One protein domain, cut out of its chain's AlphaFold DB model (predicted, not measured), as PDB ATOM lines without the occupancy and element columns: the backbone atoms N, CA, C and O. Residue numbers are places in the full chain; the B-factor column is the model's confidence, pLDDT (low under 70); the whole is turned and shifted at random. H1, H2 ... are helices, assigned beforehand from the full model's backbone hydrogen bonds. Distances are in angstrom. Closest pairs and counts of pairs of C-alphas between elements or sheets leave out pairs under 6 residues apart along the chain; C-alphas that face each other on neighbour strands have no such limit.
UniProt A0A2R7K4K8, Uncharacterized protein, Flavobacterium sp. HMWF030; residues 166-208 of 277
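AT A GLANCE: This is residues 166 to 208 of the 277 residues of an uncharacterized protein of Flavobacterium sp. HMWF030 (UniProt A0A2R7K4K8). Two helices meet near their first ends in an L-shaped corner: the long H1 makes one limb, H2 runs off from it about at a right angle, and the short H3 turns off at the far end of H2. The stretch from residue 181 to residue 192 leaves the last end of H1 and folds back through the space between the limbs to reach the start of H2. The printed part has 43 residues, with three named helices in the order H1, H2, H3 and no named strand; the class is all helix. It is only just compact, close to loose, with a radius of gyration of the C-alphas of 10.6 A, and the C-alphas span 30 by 20 by 12 A along their three main axes.

HOW THE PARTS SIT: H1, residues 166 to 180, touches H2, residues 193 to 202, with its residues 166 to 170 alone. The closest C-alphas of the two are those of Leu 166 and Glu 193, 6.3 A apart. Their lines are about perpendicular, at 84 degrees, and their centres are 15.3 A apart. H3, residues 204 to 208, is close to H2 but not clearly touching it, with 2 pairs of C-alphas within 8 A; the closest C-alphas are those of Trp 198 and Leu 204, 7.1 A apart. H1 and H3 are apart. In H1, H2 and H3 every pair of O i and N i+4 is within hydrogen-bond range.

IN THESE COORDINATES: H1 has 15 residues, begins at Leu 166, with its C-alpha at (87.974, 21.834, 106.826), and measures 21.1 A from first to last C-alpha, ending at Thr 180, with its C-alpha at (95.405, 18.640, 87.346). H2 has 10 residues, begins at Glu 193, with its C-alpha at (87.517, 15.683, 105.578), and measures 14.1 A from first to last C-alpha. H3 has 5 residues, measures 5.9 A from first to last C-alpha and ends at Asp 208, with its C-alpha at (76.428, 6.397, 92.268).

THE WHOLE: The two C-alphas farthest apart are those of Glu 179 and Leu 206, at 29.6 A, and the first and last printed C-alphas, of Leu 166 and Asp 208, are 24.2 A apart. The link from H1 to H2 is long, with 12 residues, and its C-alphas lie 1 to 15 A from the mean of the C-alphas. The link from H2 to H3 is tight, with 1 residue. The printed part has no cut. The mean pLDDT of the printed part is 86.4, and no printed residue is under 70; the mean is 91 for H1, 87 for H2 and 80 for H3.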
ATOM      1  N   LEU A 166      88.783  21.640 108.032       92.25
ATOM      2  CA  LEU A 166      87.974  21.834 106.826       92.25
ATOM      3  C   LEU A 166      88.586  22.862 105.865       92.25
ATOM      4  O   LEU A 166      88.666  22.614 104.667       92.25
ATOM      5  N   LYS A 167      89.045  24.015 106.368       93.00
ATOM      6  CA  LYS A 167      89.689  25.039 105.527       93.00
ATOM      7  C   LYS A 167      90.965  24.521 104.869       93.00
ATOM      8  O   LYS A 167      91.180  24.776 103.688       93.00
ATOM      9  N   GLY A 168      91.808  23.822 105.628       92.56
ATOM     10  CA  GLY A 168      93.035  23.230 105.097       92.56
ATOM     11  C   GLY A 168      92.735  22.218 103.994       92.56
ATOM     12  O   GLY A 168      93.350  22.256 102.933       92.56
ATOM     13  N   ASP A 169      91.736  21.373 104.220       92.44
ATOM     14  CA  ASP A 169      91.330  20.348 103.271       92.44
ATOM     15  C   ASP A 169      90.701  20.922 101.990       92.44
ATOM     16  O   ASP A 169      91.077  20.527 100.888       92.44
ATOM     17  N   LEU A 170      89.837  21.938 102.106       91.56
ATOM     18  CA  LEU A 170      89.285  22.655 100.951       91.56
ATOM     19  C   LEU A 170      90.376  23.347 100.124       91.56
ATOM     20  O   LEU A 170      90.320  23.328  98.897       91.56
ATOM     21  N   ASN A 171      91.393  23.921 100.775       92.44
ATOM     22  CA  ASN A 171      92.536  24.511 100.075       92.44
ATOM     23  C   ASN A 171      93.350  23.450  99.325       92.44
ATOM     24  O   ASN A 171      93.761  23.688  98.190       92.44
ATOM     25  N   ASN A 172      93.559  22.276  99.930       90.88
ATOM     26  CA  ASN A 172      94.229  21.157  99.269       90.88
ATOM     27  C   ASN A 172      93.423  20.664  98.065       90.88
ATOM     28  O   ASN A 172      93.995  20.424  97.004       90.88
ATOM     29  N   PHE A 173      92.098  20.567  98.205       89.25
ATOM     30  CA  PHE A 173      91.220  20.174  97.109       89.25
ATOM     31  C   PHE A 173      91.249  21.194  95.962       89.25
ATOM     32  O   PHE A 173      91.408  20.816  94.803       89.25
ATOM     33  N   HIS A 174      91.190  22.490  96.274       89.75
ATOM     34  CA  HIS A 174      91.307  23.550  95.273       89.75
ATOM     35  C   HIS A 174      92.660  23.519  94.549       89.75
ATOM     36  O   HIS A 174      92.716  23.609  93.324       89.75
ATOM     37  N   LYS A 175      93.754  23.340  95.299       91.06
ATOM     38  CA  LYS A 175      95.101  23.220  94.737       91.06
ATOM     39  C   LYS A 175      95.212  22.019  93.796       91.06
ATOM     40  O   LYS A 175      95.740  22.172  92.701       91.06
ATOM     41  N   TYR A 176      94.657  20.871  94.186       88.69
ATOM     42  CA  TYR A 176      94.601  19.683  93.336       88.69
ATOM     43  C   TYR A 176      93.900  19.971  92.001       88.69
ATOM     44  O   TYR A 176      94.445  19.644  90.954       88.69
ATOM     45  N   GLN A 177      92.740  20.642  92.019       89.38
ATOM     46  CA  GLN A 177      92.012  20.993  90.791       89.38
ATOM     47  C   GLN A 177      92.807  21.936  89.873       89.38
ATOM     48  O   GLN A 177      92.738  21.807  88.653       89.38
ATOM     49  N   ILE A 178      93.574  22.875  90.438       90.81
ATOM     50  CA  ILE A 178      94.455  23.758  89.657       90.81
ATOM     51  C   ILE A 178      95.602  22.962  89.021       90.81
ATOM     52  O   ILE A 178      95.920  23.180  87.856       90.81
ATOM     53  N   GLU A 179      96.233  22.064  89.780       91.69
ATOM     54  CA  GLU A 179      97.395  21.291  89.323       91.69
ATOM     55  C   GLU A 179      97.035  20.259  88.248       91.69
ATOM     56  O   GLU A 179      97.816  20.055  87.320       91.69
ATOM     57  N   THR A 180      95.864  19.623  88.342       88.69
ATOM     58  CA  THR A 180      95.405  18.640  87.346       88.69
ATOM     59  C   THR A 180      94.660  19.272  86.172       88.69
ATOM     60  O   THR A 180      94.572  18.663  85.109       88.69
ATOM     61  N   GLY A 181      94.100  20.472  86.350       88.31
ATOM     62  CA  GLY A 181      93.171  21.081  85.395       88.31
ATOM     63  C   GLY A 181      91.800  20.392  85.342       88.31
ATOM     64  O   GLY A 181      90.958  20.772  84.529       88.31
ATOM     65  N   GLU A 182      91.553  19.396  86.199       84.88
ATOM     66  CA  GLU A 182      90.301  18.643  86.247       84.88
ATOM     67  C   GLU A 182      89.345  19.228  87.292       84.88
ATOM     68  O   GLU A 182      89.570  19.144  88.507       84.88
ATOM     69  N   ILE A 183      88.218  19.764  86.824       81.88
ATOM     70  CA  ILE A 183      87.120  20.185  87.697       81.88
ATOM     71  C   ILE A 183      86.318  18.943  88.082       81.88
ATOM     72  O   ILE A 183      85.447  18.480  87.352       81.88
ATOM     73  N   ASN A 184      86.649  18.391  89.245       80.31
ATOM     74  CA  ASN A 184      85.921  17.276  89.830       80.31
ATOM     75  C   ASN A 184      84.716  17.784  90.635       80.31
ATOM     76  O   ASN A 184      84.890  18.561  91.575       80.31
ATOM     77  N   ASP A 185      83.515  17.286  90.323       75.75
ATOM     78  CA  ASP A 185      82.276  17.601  91.060       75.75
ATOM     79  C   ASP A 185      82.303  17.118  92.517       75.75
ATOM     80  O   ASP A 185      81.514  17.563  93.348       75.75
ATOM     81  N   ARG A 186      83.193  16.170  92.831       80.06
ATOM     82  CA  ARG A 186      83.335  15.554  94.150       80.06
ATOM     83  C   ARG A 186      84.787  15.598  94.605       80.06
ATOM     84  O   ARG A 186      85.676  15.514  93.757       80.06
ATOM     85  N   PRO A 187      85.042  15.637  95.923       83.69
ATOM     86  CA  PRO A 187      86.384  15.437  96.450       83.69
ATOM     87  C   PRO A 187      86.953  14.103  95.926       83.69
ATOM     88  O   PRO A 187      86.332  13.062  96.139       83.69
ATOM     89  N   PRO A 188      88.093  14.095  95.218       79.00
ATOM     90  CA  PRO A 188      88.617  12.887  94.580       79.00
ATOM     91  C   PRO A 188      89.342  11.971  95.575       79.00
ATOM     92  O   PRO A 188      89.460  10.766  95.353       79.00
ATOM     93  N   ILE A 189      89.814  12.525  96.696       83.75
ATOM     94  CA  ILE A 189      90.620  11.815  97.691       83.75
ATOM     95  C   ILE A 189      89.724  11.373  98.852       83.75
ATOM     96  O   ILE A 189      89.236  12.203  99.618       83.75
ATOM     97  N   LYS A 190      89.548  10.056  99.011       82.81
ATOM     98  CA  LYS A 190      88.595   9.454  99.964       82.81
ATOM     99  C   LYS A 190      88.901   9.711 101.443       82.81
ATOM    100  O   LYS A 190      87.986   9.761 102.258       82.81
ATOM    101  N   ASP A 191      90.171   9.909 101.783       84.00
ATOM    102  CA  ASP A 191      90.606  10.082 103.176       84.00
ATOM    103  C   ASP A 191      90.531  11.533 103.672       84.00
ATOM    104  O   ASP A 191      90.934  11.830 104.796       84.00
ATOM    105  N   THR A 192      89.995  12.438 102.852       87.38
ATOM    106  CA  THR A 192      89.854  13.856 103.187       87.38
ATOM    107  C   THR A 192      88.606  14.144 104.013       87.38
ATOM    108  O   THR A 192      87.592  13.444 103.945       87.38
ATOM    109  N   GLU A 193      88.654  15.224 104.783       86.50
ATOM    110  CA  GLU A 193      87.517  15.683 105.578       86.50
ATOM    111  C   GLU A 193      86.330  16.114 104.695       86.50
ATOM    112  O   GLU A 193      85.173  15.811 104.996       86.50
ATOM    113  N   THR A 194      86.606  16.745 103.553       87.38
ATOM    114  CA  THR A 194      85.597  17.143 102.565       87.38
ATOM    115  C   THR A 194      84.939  15.918 101.935       87.38
ATOM    116  O   THR A 194      83.719  15.914 101.759       87.38
ATOM    117  N   TYR A 195      85.699  14.851 101.648       89.88
ATOM    118  CA  TYR A 195      85.115  13.594 101.173       89.88
ATOM    119  C   TYR A 195      84.192  12.972 102.219       89.88
ATOM    120  O   TYR A 195      83.074  12.589 101.890       89.88
ATOM    121  N   ARG A 196      84.618  12.919 103.488       88.94
ATOM    122  CA  ARG A 196      83.795  12.387 104.588       88.94
ATOM    123  C   ARG A 196      82.480  13.144 104.739       88.94
ATOM    124  O   ARG A 196      81.442  12.514 104.936       88.94
ATOM    125  N   ILE A 197      82.508  14.474 104.612       88.88
ATOM    126  CA  ILE A 197      81.289  15.292 104.572       88.88
ATOM    127  C   ILE A 197      80.407  14.865 103.400       88.88
ATOM    128  O   ILE A 197      79.227  14.590 103.597       88.88
ATOM    129  N   TRP A 198      80.967  14.799 102.193       87.88
ATOM    130  CA  TRP A 198      80.207  14.450 100.997       87.88
ATOM    131  C   TRP A 198      79.563  13.067 101.103       87.88
ATOM    132  O   TRP A 198      78.376  12.922 100.821       87.88
ATOM    133  N   ASP A 199      80.316  12.075 101.572       88.50
ATOM    134  CA  ASP A 199      79.829  10.716 101.792       88.50
ATOM    135  C   ASP A 199      78.709  10.657 102.823       88.50
ATOM    136  O   ASP A 199      77.644  10.100 102.560       88.50
ATOM    137  N   LYS A 200      78.892  11.331 103.960       85.50
ATOM    138  CA  LYS A 200      77.891  11.367 105.027       85.50
ATOM    139  C   LYS A 200      76.606  12.092 104.613       85.50
ATOM    140  O   LYS A 200      75.520  11.681 105.016       85.50
ATOM    141  N   VAL A 201      76.722  13.201 103.882       85.69
ATOM    142  CA  VAL A 201      75.586  14.079 103.562       85.69
ATOM    143  C   VAL A 201      74.812  13.592 102.343       85.69
ATOM    144  O   VAL A 201      73.583  13.655 102.357       85.69
ATOM    145  N   PHE A 202      75.508  13.119 101.308       82.88
ATOM    146  CA  PHE A 202      74.902  12.779 100.019       82.88
ATOM    147  C   PHE A 202      74.776  11.275  99.761       82.88
ATOM    148  O   PHE A 202      74.161  10.916  98.762       82.88
ATOM    149  N   ASP A 203      75.330  10.410 100.625       83.06
ATOM    150  CA  ASP A 203      75.415   8.957 100.411       83.06
ATOM    151  C   ASP A 203      75.957   8.657  99.005       83.06
ATOM    152  O   ASP A 203      75.208   8.408  98.053       83.06
ATOM    153  N   LEU A 204      77.281   8.753  98.835       82.69
ATOM    154  CA  LEU A 204      77.882   8.667  97.499       82.69
ATOM    155  C   LEU A 204      77.623   7.320  96.846       82.69
ATOM    156  O   LEU A 204      77.443   7.268  95.632       82.69
ATOM    157  N   LYS A 205      77.529   6.252  97.642       82.19
ATOM    158  CA  LYS A 205      77.199   4.917  97.152       82.19
ATOM    159  C   LYS A 205      75.795   4.882  96.559       82.19
ATOM    160  O   LYS A 205      75.623   4.367  95.454       82.19
ATOM    161  N   LEU A 206      74.800   5.423  97.264       78.88
ATOM    162  CA  LEU A 206      73.445   5.527  96.729       78.88
ATOM    163  C   LEU A 206      73.404   6.469  95.526       78.88
ATOM    164  O   LEU A 206      72.810   6.125  94.510       78.88
ATOM    165  N   SER A 207      74.076   7.617  95.608       79.19
ATOM    166  CA  SER A 207      74.170   8.574  94.507       79.19
ATOM    167  C   SER A 207      74.779   7.946  93.252       79.19
ATOM    168  O   SER A 207      74.306   8.212  92.156       79.19
ATOM    169  N   ASP A 208      75.804   7.103  93.388       78.94
ATOM    170  CA  ASP A 208      76.428   6.397  92.268       78.94
ATOM    171  C   ASP A 208      75.573   5.248  91.741       78.94
ATOM    172  O   ASP A 208      75.536   5.033  90.536       78.94
TER     173      ASP A 208